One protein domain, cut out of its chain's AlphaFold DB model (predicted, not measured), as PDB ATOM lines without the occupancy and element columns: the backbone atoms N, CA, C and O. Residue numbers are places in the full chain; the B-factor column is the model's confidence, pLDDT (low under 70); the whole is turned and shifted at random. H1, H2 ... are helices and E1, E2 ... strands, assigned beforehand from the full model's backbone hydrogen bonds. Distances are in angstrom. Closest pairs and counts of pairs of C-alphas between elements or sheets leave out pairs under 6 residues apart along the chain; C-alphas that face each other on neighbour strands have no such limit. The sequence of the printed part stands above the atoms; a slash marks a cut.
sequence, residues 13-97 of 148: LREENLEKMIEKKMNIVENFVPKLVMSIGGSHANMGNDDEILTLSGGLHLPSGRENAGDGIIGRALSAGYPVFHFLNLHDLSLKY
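This is residues 13 to 97 of the 148 residues of an uncharacterized protein of bioreactor metagenome (UniProt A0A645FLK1). A small sheet of three short strands, E1, E3 and E2, has one helix, H4, packed slantwise over one face, and no named helix is on the other face. The longest helix, H1, packs on H4 and H2 at one end of the domain, while H5 lies at the opposite end, and H3 is near H5. The printed part has 85 residues, with five named helices and three named strands in the order H1 E1 H2 H3 E2 H4 E3 H5. The sheet, in the order E1 E3 E2, is mixed, and the class is mostly helix. The whole is compact, with a radius of gyration of the C-alphas of 12.4 A and spans of 38 by 28 by 20 A.

H1, residues 18 to 32, touches H4, residues 73 to 79, at a steep tilt of 57 degrees, the same way; their closest C-alphas, of Ile 22 and Ile 73, are 6.0 A apart. With residues 18 to 22 alone H1 touches H2, residues 44 to 47, and the closest C-alphas are those of Ile 22 and Ala 45, 5.4 A apart. H2 touches H4, with the C-alphas of Asn 46 and Ile 73 closest at 4.7 A. E1, residues 37 to 39, is an edge strand and parallel to E3, residues 84 to 86, at 13 degrees; N 39 and O 85 are 2.8 A apart, within hydrogen-bond range. E3 is antiparallel to the other edge strand, E2, residues 59 to 61, at 153 degrees, with N 61 and O 84 within hydrogen-bond range at 2.8 A. H4 is on the sheet at a height over the sheet of 8.4 A and lies over E3, with E1 only just missed: 4 of its 7 C-alphas fall on E3 and 2 on E1. It runs slantwise to the strands, at 39 degrees to E3 on the local plane. The closest C-alphas of H4 and E3, those of Leu 78 and Val 84, are 6.5 A apart. H3, residues 51 to 55, and H5, residues 90 to 96, are close but not clearly touching, with the C-alphas of Leu 54 and His 91 closest at 7.5 A. H1 and H5 are apart. In H1, H4 and H5 every O i to N i+4 pair is within hydrogen-bond range; in H3 0 of 1 is, beside 2 of 2 O i to N i+3 pairs, and H2 is too short for an O i to N i+4 pair.

H1 begins at C-alpha 18, (-41.715, -45.654, 57.081), and is 21.3 A long from first to last C-alpha. E1 is 6.7 A long, H2 5.4 A, H3 7.7 A, E2 6.4 A, H4 9.7 A and E3 6.1 A. H5 is 9.8 A long and ends at C-alpha 96, (-55.438, -44.290, 29.114).

The two C-alphas farthest apart, those of Asn 31 and Tyr 97, are 39.6 A apart. The printed part has no cut. The link from E2 to H4, 11 residues, is long, and the others are tight. The mean pLDDT of the printed part is 89.7, and residues 65 to 67 are under 70.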
ATOM      1  N   LEU A  13     -29.711 -45.337  52.150       91.19
ATOM      2  CA  LEU A  13     -30.649 -44.992  53.212       91.19
ATOM      3  C   LEU A  13     -31.337 -46.256  53.734       91.19
ATOM      4  O   LEU A  13     -31.947 -47.011  52.974       91.19
ATOM      5  N   ARG A  14     -31.254 -46.474  55.045       91.94
ATOM      6  CA  ARG A  14     -31.983 -47.512  55.779       91.94
ATOM      7  C   ARG A  14     -32.528 -46.913  57.058       91.94
ATOM      8  O   ARG A  14     -31.808 -46.164  57.710       91.94
ATOM      9  N   GLU A  15     -33.768 -47.257  57.365       95.88
ATOM     10  CA  GLU A  15     -34.471 -46.889  58.587       95.88
ATOM     11  C   GLU A  15     -35.388 -48.038  59.005       95.88
ATOM     12  O   GLU A  15     -35.712 -48.911  58.197       95.88
ATOM     13  N   GLU A  16     -35.773 -48.045  60.277       94.25
ATOM     14  CA  GLU A  16     -36.558 -49.125  60.890       94.25
ATOM     15  C   GLU A  16     -38.021 -49.134  60.439       94.25
ATOM     16  O   GLU A  16     -38.670 -50.178  60.452       94.25
ATOM     17  N   ASN A  17     -38.552 -47.969  60.072       95.69
ATOM     18  CA  ASN A  17     -39.947 -47.797  59.702       95.69
ATOM     19  C   ASN A  17     -40.121 -46.694  58.649       95.69
ATOM     20  O   ASN A  17     -39.179 -45.976  58.299       95.69
ATOM     21  N   LEU A  18     -41.346 -46.599  58.129       95.50
ATOM     22  CA  LEU A  18     -41.715 -45.654  57.081       95.50
ATOM     23  C   LEU A  18     -41.510 -44.199  57.513       95.50
ATOM     24  O   LEU A  18     -40.890 -43.445  56.771       95.50
ATOM     25  N   GLU A  19     -41.987 -43.830  58.703       95.88
ATOM     26  CA  GLU A  19     -41.942 -42.451  59.200       95.88
ATOM     27  C   GLU A  19     -40.500 -41.942  59.275       95.88
ATOM     28  O   GLU A  19     -40.165 -40.936  58.654       95.88
ATOM     29  N   LYS A  20     -39.601 -42.717  59.896       96.75
ATOM     30  CA  LYS A  20     -38.167 -42.394  59.958       96.75
ATOM     31  C   LYS A  20     -37.542 -42.265  58.567       96.75
ATOM     32  O   LYS A  20     -36.685 -41.412  58.342       96.75
ATOM     33  N   MET A  21     -37.952 -43.105  57.611       96.69
ATOM     34  CA  MET A  21     -37.467 -43.013  56.229       96.69
ATOM     35  C   MET A  21     -37.955 -41.735  55.533       96.69
ATOM     36  O   MET A  21     -37.185 -41.124  54.785       96.69
ATOM     37  N   ILE A  22     -39.210 -41.335  55.758       96.56
ATOM     38  CA  ILE A  22     -39.781 -40.087  55.236       96.56
ATOM     39  C   ILE A  22     -39.041 -38.894  55.843       96.56
ATOM     40  O   ILE A  22     -38.514 -38.078  55.086       96.56
ATOM     41  N   GLU A  23     -38.912 -38.837  57.169       96.81
ATOM     42  CA  GLU A  23     -38.177 -37.789  57.890       96.81
ATOM     43  C   GLU A  23     -36.737 -37.662  57.385       96.81
ATOM     44  O   GLU A  23     -36.294 -36.577  57.020       96.81
ATOM     45  N   LYS A  24     -36.005 -38.776  57.271       96.75
ATOM     46  CA  LYS A  24     -34.620 -38.766  56.779       96.75
ATOM     47  C   LYS A  24     -34.501 -38.213  55.364       96.75
ATOM     48  O   LYS A  24     -33.549 -37.493  55.067       96.75
ATOM     49  N   LYS A  25     -35.434 -38.558  54.476       95.94
ATOM     50  CA  LYS A  25     -35.435 -38.053  53.097       95.94
ATOM     51  C   LYS A  25     -35.858 -36.583  53.034       95.94
ATOM     52  O   LYS A  25     -35.250 -35.836  52.273       95.94
ATOM     53  N   MET A  26     -36.815 -36.156  53.857       97.00
ATOM     54  CA  MET A  26     -37.187 -34.745  53.989       97.00
ATOM     55  C   MET A  26     -36.040 -33.902  54.548       97.00
ATOM     56  O   MET A  26     -35.739 -32.863  53.976       97.00
ATOM     57  N   ASN A  27     -35.289 -34.403  55.531       97.12
ATOM     58  CA  ASN A  27     -34.079 -33.739  56.021       97.12
ATOM     59  C   ASN A  27     -33.052 -33.515  54.898       97.12
ATOM     60  O   ASN A  27     -32.367 -32.498  54.878       97.12
ATOM     61  N   ILE A  28     -32.919 -34.441  53.942       95.75
ATOM     62  CA  ILE A  28     -32.038 -34.241  52.776       95.75
ATOM     63  C   ILE A  28     -32.572 -33.112  51.887       95.75
ATOM     64  O   ILE A  28     -31.790 -32.268  51.452       95.75
ATOM     65  N   VAL A  29     -33.884 -33.082  51.633       96.38
ATOM     66  CA  VAL A  29     -34.541 -32.014  50.861       96.38
ATOM     67  C   VAL A  29     -34.325 -30.660  51.536       96.38
ATOM     68  O   VAL A  29     -33.848 -29.732  50.894       96.38
ATOM     69  N   GLU A  30     -34.592 -30.556  52.832       96.75
ATOM     70  CA  GLU A  30     -34.484 -29.309  53.591       96.75
ATOM     71  C   GLU A  30     -33.042 -28.808  53.704       96.75
ATOM     72  O   GLU A  30     -32.801 -27.612  53.578       96.75
ATOM     73  N   ASN A  31     -32.068 -29.706  53.869       96.75
ATOM     74  CA  ASN A  31     -30.656 -29.320  53.923       96.75
ATOM     75  C   ASN A  31     -30.096 -28.917  52.551       96.75
ATOM     76  O   ASN A  31     -29.194 -28.084  52.476       96.75
ATOM     77  N   PHE A  32     -30.589 -29.517  51.465       96.69
ATOM     78  CA  PHE A  32     -30.141 -29.199  50.108       96.69
ATOM     79  C   PHE A  32     -30.857 -27.976  49.511       96.69
ATOM     80  O   PHE A  32     -30.282 -27.286  48.671       96.69
ATOM     81  N   VAL A  33     -32.094 -27.707  49.941       96.69
ATOM     82  CA  VAL A  33     -32.971 -26.632  49.444       96.69
ATOM     83  C   VAL A  33     -33.134 -26.685  47.911       96.69
ATOM     84  O   VAL A  33     -32.741 -25.761  47.189       96.69
ATOM     85  N   PRO A  34     -33.678 -27.786  47.355       96.94
ATOM     86  CA  PRO A  34     -33.811 -27.935  45.915       96.94
ATOM     87  C   PRO A  34     -34.809 -26.935  45.331       96.94
ATOM     88  O   PRO A  34     -35.832 -26.616  45.926       96.94
ATOM     89  N   LYS A  35     -34.578 -26.533  44.077       97.38
ATOM     90  CA  LYS A  35     -35.576 -25.785  43.288       97.38
ATOM     91  C   LYS A  35     -36.751 -26.656  42.820       97.38
ATOM     92  O   LYS A  35     -37.774 -26.122  42.407       97.38
ATOM     93  N   LEU A  36     -36.570 -27.977  42.820       96.69
ATOM     94  CA  LEU A  36     -37.548 -28.971  42.388       96.69
ATOM     95  C   LEU A  36     -37.222 -30.318  43.038       96.69
ATOM     96  O   LEU A  36     -36.085 -30.786  42.954       96.69
ATOM     97  N   VAL A  37     -38.224 -30.968  43.616       95.75
ATOM     98  CA  VAL A  37     -38.145 -32.360  44.069       95.75
ATOM     99  C   VAL A  37     -38.728 -33.256  42.980       95.75
ATOM    100  O   VAL A  37     -39.832 -33.027  42.505       95.75
ATOM    101  N   MET A  38     -38.001 -34.291  42.559       94.25
ATOM    102  CA  MET A  38     -38.466 -35.215  41.521       94.25
ATOM    103  C   MET A  38     -38.761 -36.595  42.110       94.25
ATOM    104  O   MET A  38     -37.871 -37.252  42.649       94.25
ATOM    105  N   SER A  39     -40.000 -37.064  41.960       91.56
ATOM    106  CA  SER A  39     -40.427 -38.412  42.339       91.56
ATOM    107  C   SER A  39     -40.589 -39.283  41.090       91.56
ATOM    108  O   SER A  39     -41.585 -39.189  40.376       91.56
ATOM    109  N   ILE A  40     -39.585 -40.124  40.813       86.19
ATOM    110  CA  ILE A  40     -39.525 -40.981  39.609       86.19
ATOM    111  C   ILE A  40     -40.278 -42.313  39.805       86.19
ATOM    112  O   ILE A  40     -40.679 -42.953  38.837       86.19
ATOM    113  N   GLY A  41     -40.508 -42.741  41.050       79.62
ATOM    114  CA  GLY A  41     -41.120 -44.034  41.354       79.62
ATOM    115  C   GLY A  41     -42.012 -44.017  42.592       79.62
ATOM    116  O   GLY A  41     -42.050 -43.046  43.345       79.62
ATOM    117  N   GLY A  42     -42.706 -45.132  42.808       76.06
ATOM    118  CA  GLY A  42     -43.718 -45.317  43.850       76.06
ATOM    119  C   GLY A  42     -43.162 -46.030  45.066       76.06
ATOM    120  O   GLY A  42     -43.713 -47.035  45.498       76.06
ATOM    121  N   SER A  43     -42.014 -45.576  45.578       84.19
ATOM    122  CA  SER A  43     -41.553 -46.108  46.861       84.19
ATOM    123  C   SER A  43     -42.557 -45.716  47.944       84.19
ATOM    124  O   SER A  43     -43.063 -44.595  47.913       84.19
ATOM    125  N   HIS A  44     -42.807 -46.605  48.907       88.81
ATOM    126  CA  HIS A  44     -43.776 -46.360  49.982       88.81
ATOM    127  C   HIS A  44     -43.502 -45.037  50.712       88.81
ATOM    128  O   HIS A  44     -44.423 -44.286  50.966       88.81
ATOM    129  N   ALA A  45     -42.235 -44.656  50.913       92.62
ATOM    130  CA  ALA A  45     -41.872 -43.361  51.507       92.62
ATOM    131  C   ALA A  45     -42.217 -42.137  50.632       92.62
ATOM    132  O   ALA A  45     -42.406 -41.043  51.153       92.62
ATOM    133  N   ASN A  46     -42.277 -42.279  49.306       92.81
ATOM    134  CA  ASN A  46     -42.659 -41.164  48.434       92.81
ATOM    135  C   ASN A  46     -44.157 -40.865  48.544       92.81
ATOM    136  O   ASN A  46     -44.534 -39.699  48.473       92.81
ATOM    137  N   MET A  47     -44.963 -41.919  48.695       90.62
ATOM    138  CA  MET A  47     -46.425 -41.864  48.717       90.62
ATOM    139  C   MET A  47     -46.990 -41.689  50.129       90.62
ATOM    140  O   MET A  47     -47.933 -40.935  50.310       90.62
ATOM    141  N   GLY A  48     -46.355 -42.312  51.121       92.31
ATOM    142  CA  GLY A  48     -46.845 -42.365  52.492       92.31
ATOM    143  C   GLY A  48     -47.897 -43.458  52.694       92.31
ATOM    144  O   GLY A  48     -47.921 -44.442  51.950       92.31
ATOM    145  N   ASN A  49     -48.713 -43.317  53.734       92.25
ATOM    146  CA  ASN A  49     -49.854 -44.191  54.022       92.25
ATOM    147  C   ASN A  49     -51.195 -43.574  53.619       92.25
ATOM    148  O   ASN A  49     -52.207 -44.269  53.662       92.25
ATOM    149  N   ASP A  50     -51.213 -42.289  53.282       91.19
ATOM    150  CA  ASP A  50     -52.425 -41.597  52.881       91.19
ATOM    151  C   ASP A  50     -52.742 -41.845  51.398       91.19
ATOM    152  O   ASP A  50     -51.975 -41.471  50.506       91.19
ATOM    153  N   ASP A  51     -53.896 -42.460  51.143       87.00
ATOM    154  CA  ASP A  51     -54.388 -42.796  49.807       87.00
ATOM    155  C   ASP A  51     -54.691 -41.555  48.948       87.00
ATOM    156  O   ASP A  51     -54.813 -41.683  47.726       87.00
ATOM    157  N   GLU A  52     -54.766 -40.352  49.532       86.75
ATOM    158  CA  GLU A  52     -54.936 -39.101  48.780       86.75
ATOM    159  C   GLU A  52     -53.887 -38.931  47.670       86.75
ATOM    160  O   GLU A  52     -54.212 -38.442  46.584       86.75
ATOM    161  N   ILE A  53     -52.663 -39.436  47.872       87.12
ATOM    162  CA  ILE A  53     -51.605 -39.414  46.852       87.12
ATOM    163  C   ILE A  53     -52.003 -40.111  45.544       87.12
ATOM    164  O   ILE A  53     -51.504 -39.754  44.478       87.12
ATOM    165  N   LEU A  54     -52.916 -41.084  45.588       84.81
ATOM    166  CA  LEU A  54     -53.386 -41.801  44.399       84.81
ATOM    167  C   LEU A  54     -54.259 -40.923  43.496       84.81
ATOM    168  O   LEU A  54     -54.439 -41.243  42.321       84.81
ATOM    169  N   THR A  55     -54.796 -39.827  44.035       84.56
ATOM    170  CA  THR A  55     -55.572 -38.836  43.280       84.56
ATOM    171  C   THR A  55     -54.691 -37.766  42.637       84.56
ATOM    172  O   THR A  55     -55.142 -37.044  41.743       84.56
ATOM    173  N   LEU A  56     -53.424 -37.674  43.054       86.94
ATOM    174  CA  LEU A  56     -52.481 -36.709  42.517       86.94
ATOM    175  C   LEU A  56     -52.061 -37.121  41.103       86.94
ATOM    176  O   LEU A  56     -51.356 -38.107  40.891       86.94
ATOM    177  N   SER A  57     -52.467 -36.324  40.116       86.62
ATOM    178  CA  SER A  57     -52.062 -36.545  38.726       86.62
ATOM    179  C   SER A  57     -50.537 -36.484  38.552       86.62
ATOM    180  O   SER A  57     -49.823 -35.781  39.261       86.62
ATOM    181  N   GLY A  58     -50.002 -37.218  37.584       88.12
ATOM    182  CA  GLY A  58     -48.594 -37.105  37.198       88.12
ATOM    183  C   GLY A  58     -48.295 -35.771  36.519       88.12
ATOM    184  O   GLY A  58     -49.057 -35.328  35.661       88.12
ATOM    185  N   GLY A  59     -47.161 -35.161  36.852       90.62
ATOM    186  CA  GLY A  59     -46.733 -33.886  36.285       90.62
ATOM    187  C   GLY A  59     -45.987 -32.998  37.276       90.62
ATOM    188  O   GLY A  59     -45.474 -33.465  38.292       90.62
ATOM    189  N   LEU A  60     -45.898 -31.710  36.935       93.31
ATOM    190  CA  LEU A  60     -45.335 -30.670  37.792       93.31
ATOM    191  C   LEU A  60     -46.423 -30.091  38.699       93.31
ATOM    192  O   LEU A  60     -47.423 -29.574  38.207       93.31
ATOM    193  N   HIS A  61     -46.146 -30.101  39.994       92.75
ATOM    194  CA  HIS A  61     -46.982 -29.580  41.065       92.75
ATOM    195  C   HIS A  61     -46.282 -28.404  41.735       92.75
ATOM    196  O   HIS A  61     -45.081 -28.466  42.029       92.75
ATOM    197  N   LEU A  62     -47.020 -27.313  41.929       94.06
ATOM    198  CA  LEU A  62     -46.505 -26.091  42.539       94.06
ATOM    199  C   LEU A  62     -47.073 -25.955  43.954       94.06
ATOM    200  O   LEU A  62     -48.245 -26.248  44.157       94.06
ATOM    201  N   PRO A  63     -46.300 -25.436  44.921       91.00
ATOM    202  CA  PRO A  63     -46.798 -25.222  46.273       91.00
ATOM    203  C   PRO A  63     -47.974 -24.242  46.264       91.00
ATOM    204  O   PRO A  63     -47.802 -23.034  46.100       91.00
ATOM    205  N   SER A  64     -49.184 -24.774  46.397       80.56
ATOM    206  CA  SER A  64     -50.431 -24.007  46.317       80.56
ATOM    207  C   SER A  64     -51.273 -24.111  47.596       80.56
ATOM    208  O   SER A  64     -52.278 -23.414  47.737       80.56
ATOM    209  N   GLY A  65     -50.860 -24.962  48.547       64.25
ATOM    210  CA  GLY A  65     -51.514 -25.171  49.846       64.25
ATOM    211  C   GLY A  65     -52.863 -25.896  49.785       64.25
ATOM    212  O   GLY A  65     -53.531 -26.007  50.808       64.25
ATOM    213  N   ARG A  66     -53.288 -26.360  48.602       62.00
ATOM    214  CA  ARG A  66     -54.570 -27.058  48.371       62.00
ATOM    215  C   ARG A  66     -54.414 -28.473  47.820       62.00
ATOM    216  O   ARG A  66     -55.412 -29.124  47.535       62.00
ATOM    217  N   GLU A  67     -53.185 -28.914  47.597       66.69
ATOM    218  CA  GLU A  67     -52.916 -30.212  46.991       66.69
ATOM    219  C   GLU A  67     -52.900 -31.288  48.073       66.69
ATOM    220  O   GLU A  67     -51.981 -31.368  48.886       66.69
ATOM    221  N   ASN A  68     -53.947 -32.107  48.059       76.00
ATOM    222  CA  ASN A  68     -54.067 -33.336  48.830       76.00
ATOM    223  C   ASN A  68     -53.098 -34.373  48.243       76.00
ATOM    224  O   ASN A  68     -53.435 -35.142  47.344       76.00
ATOM    225  N   ALA A  69     -51.842 -34.304  48.678       85.00
ATOM    226  CA  ALA A  69     -50.720 -35.076  48.143       85.00
ATOM    227  C   ALA A  69     -50.176 -36.112  49.148       85.00
ATOM    228  O   ALA A  69     -49.021 -36.542  49.045       85.00
ATOM    229  N   GLY A  70     -51.014 -36.499  50.114       88.50
ATOM    230  CA  GLY A  70     -50.724 -37.484  51.151       88.50
ATOM    231  C   GLY A  70     -49.650 -37.065  52.162       88.50
ATOM    232  O   GLY A  70     -49.188 -35.923  52.200       88.50
ATOM    233  N   ASP A  71     -49.224 -38.021  52.987       93.19
ATOM    234  CA  ASP A  71     -48.292 -37.830  54.108       93.19
ATOM    235  C   ASP A  71     -46.837 -38.236  53.792       93.19
ATOM    236  O   ASP A  71     -45.943 -38.091  54.636       93.19
ATOM    237  N   GLY A  72     -46.580 -38.719  52.573       94.44
ATOM    238  CA  GLY A  72     -45.250 -39.054  52.066       94.44
ATOM    239  C   GLY A  72     -44.393 -37.839  51.691       94.44
ATOM    240  O   GLY A  72     -44.759 -36.680  51.880       94.44
ATOM    241  N   ILE A  73     -43.226 -38.101  51.096       95.31
ATOM    242  CA  ILE A  73     -42.280 -37.044  50.681       95.31
ATOM    243  C   ILE A  73     -42.904 -36.064  49.686       95.31
ATOM    244  O   ILE A  73     -42.571 -34.887  49.725       95.31
ATOM    245  N   ILE A  74     -43.790 -36.526  48.796       94.31
ATOM    246  CA  ILE A  74     -44.439 -35.656  47.805       94.31
ATOM    247  C   ILE A  74     -45.279 -34.587  48.518       94.31
ATOM    248  O   ILE A  74     -45.031 -33.396  48.330       94.31
ATOM    249  N   GLY A  75     -46.210 -35.001  49.382       93.69
ATOM    250  CA  GLY A  75     -47.060 -34.076  50.128       93.69
ATOM    251  C   GLY A  75     -46.294 -33.216  51.127       93.69
ATOM    252  O   GLY A  75     -46.531 -32.006  51.201       93.69
ATOM    253  N   ARG A  76     -45.302 -33.779  51.830       94.69
ATOM    254  CA  ARG A  76     -44.452 -33.003  52.750       94.69
ATOM    255  C   ARG A  76     -43.591 -31.969  52.023       94.69
ATOM    256  O   ARG A  76     -43.489 -30.843  52.499       94.69
ATOM    257  N   ALA A  77     -43.026 -32.297  50.860       95.25
ATOM    258  CA  ALA A  77     -42.260 -31.345  50.057       95.25
ATOM    259  C   ALA A  77     -43.135 -30.189  49.548       95.25
ATOM    260  O   ALA A  77     -42.742 -29.031  49.689       95.25
ATOM    261  N   LEU A  78     -44.337 -30.483  49.037       94.62
ATOM    262  CA  LEU A  78     -45.293 -29.456  48.606       94.62
ATOM    263  C   LEU A  78     -45.722 -28.558  49.773       94.62
ATOM    264  O   LEU A  78     -45.718 -27.333  49.641       94.62
ATOM    265  N   SER A  79     -46.020 -29.155  50.930       93.12
ATOM    266  CA  SER A  79     -46.406 -28.434  52.152       93.12
ATOM    267  C   SER A  79     -45.283 -27.541  52.686       93.12
ATOM    268  O   SER A  79     -45.545 -26.463  53.212       93.12
ATOM    269  N   ALA A  80     -44.029 -27.960  52.510       93.50
ATOM    270  CA  ALA A  80     -42.843 -27.190  52.873       93.50
ATOM    271  C   ALA A  80     -42.447 -26.125  51.828       93.50
ATOM    272  O   ALA A  80     -41.453 -25.425  52.018       93.50
ATOM    273  N   GLY A  81     -43.206 -25.968  50.736       94.44
ATOM    274  CA  GLY A  81     -42.961 -24.924  49.737       94.44
ATOM    275  C   GLY A  81     -42.040 -25.330  48.584       94.44
ATOM    276  O   GLY A  81     -41.607 -24.461  47.824       94.44
ATOM    277  N   TYR A  82     -41.746 -26.620  48.413       95.56
ATOM    278  CA  TYR A  82     -40.939 -27.116  47.298       95.56
ATOM    279  C   TYR A  82     -41.827 -27.573  46.135       95.56
ATOM    280  O   TYR A  82     -42.718 -28.398  46.338       95.56
ATOM    281  N   PRO A  83     -41.577 -27.111  44.897       95.56
ATOM    282  CA  PRO A  83     -42.200 -27.698  43.717       95.56
ATOM    283  C   PRO A  83     -41.864 -29.187  43.604       95.56
ATOM    284  O   PRO A  83     -40.716 -29.581  43.848       95.56
ATOM    285  N   VAL A  84     -42.829 -30.006  43.182       94.69
ATOM    286  CA  VAL A  84     -42.637 -31.454  43.002       94.69
ATOM    287  C   VAL A  84     -42.987 -31.875  41.580       94.69
ATOM    288  O   VAL A  84     -44.067 -31.587  41.084       94.69
ATOM    289  N   PHE A  85     -42.099 -32.617  40.921       93.81
ATOM    290  CA  PHE A  85     -42.415 -33.334  39.690       93.81
ATOM    291  C   PHE A  85     -42.697 -34.805  40.005       93.81
ATOM    292  O   PHE A  85     -41.785 -35.560  40.356       93.81
ATOM    293  N   HIS A  86     -43.956 -35.215  39.887       91.38
ATOM    294  CA  HIS A  86     -44.413 -36.576  40.137       91.38
ATOM    295  C   HIS A  86     -44.554 -37.347  38.820       91.38
ATOM    296  O   HIS A  86     -45.437 -37.066  38.015       91.38
ATOM    297  N   PHE A  87     -43.676 -38.322  38.580       86.00
ATOM    298  CA  PHE A  87     -43.669 -39.081  37.326       86.00
ATOM    299  C   PHE A  87     -44.624 -40.282  37.335       86.00
ATOM    300  O   PHE A  87     -45.156 -40.661  36.291       86.00
ATOM    301  N   LEU A  88     -44.833 -40.914  38.496       76.44
ATOM    302  CA  LEU A  88     -45.544 -42.189  38.566       76.44
ATOM    303  C   LEU A  88     -47.067 -42.017  38.629       76.44
ATOM    304  O   LEU A  88     -47.664 -42.175  39.683       76.44
ATOM    305  N   ASN A  89     -47.704 -41.819  37.479       73.94
ATOM    306  CA  ASN A  89     -49.164 -41.819  37.370       73.94
ATOM    307  C   ASN A  89     -49.694 -43.143  36.804       73.94
ATOM    308  O   ASN A  89     -50.182 -43.212  35.676       73.94
ATOM    309  N   LEU A  90     -49.537 -44.228  37.566       75.31
ATOM    310  CA  LEU A  90     -49.995 -45.553  37.132       75.31
ATOM    311  C   LEU A  90     -51.507 -45.597  36.907       75.31
ATOM    312  O   LEU A  90     -51.947 -46.282  35.988       75.31
ATOM    313  N   HIS A  91     -52.283 -44.867  37.709       77.00
ATOM    314  CA  HIS A  91     -53.736 -44.827  37.590       77.00
ATOM    315  C   HIS A  91     -54.168 -44.275  36.228       77.00
ATOM    316  O   HIS A  91     -54.756 -45.011  35.431       77.00
ATOM    317  N   ASP A  92     -53.795 -43.043  35.886       78.31
ATOM    318  CA  ASP A  92     -54.255 -42.449  34.630       78.31
ATOM    319  C   ASP A  92     -53.601 -43.110  33.416       78.31
ATOM    320  O   ASP A  92     -54.234 -43.233  32.368       78.31
ATOM    321  N   LEU A  93     -52.356 -43.591  33.542       81.12
ATOM    322  CA  LEU A  93     -51.731 -44.398  32.491       81.12
ATOM    323  C   LEU A  93     -52.521 -45.689  32.252       81.12
ATOM    324  O   LEU A  93     -52.769 -46.041  31.101       81.12
ATOM    325  N   SER A  94     -52.945 -46.374  33.314       83.88
ATOM    326  CA  SER A  94     -53.726 -47.603  33.184       83.88
ATOM    327  C   SER A  94     -55.065 -47.342  32.492       83.88
ATOM    328  O   SER A  94     -55.374 -48.008  31.503       83.88
ATOM    329  N   LEU A  95     -55.784 -46.288  32.896       83.19
ATOM    330  CA  LEU A  95     -57.030 -45.868  32.254       83.19
ATOM    331  C   LEU A  95     -56.816 -45.497  30.782       83.19
ATOM    332  O   LEU A  95     -57.566 -45.947  29.916       83.19
ATOM    333  N   LYS A  96     -55.761 -44.733  30.478       85.19
ATOM    334  CA  LYS A  96     -55.438 -44.290  29.114       85.19
ATOM    335  C   LYS A  96     -55.154 -45.450  28.162       85.19
ATOM    336  O   LYS A  96     -55.499 -45.363  26.987       85.19
ATOM    337  N   TYR A  97     -54.517 -46.512  28.648       87.44
ATOM    338  CA  TYR A  97     -54.155 -47.675  27.832       87.44
ATOM    339  C   TYR A  97     -55.118 -48.860  27.992       87.44
ATOM    340  O   TYR A  97     -54.838 -49.938  27.472       87.44
TER     341      TYR A  97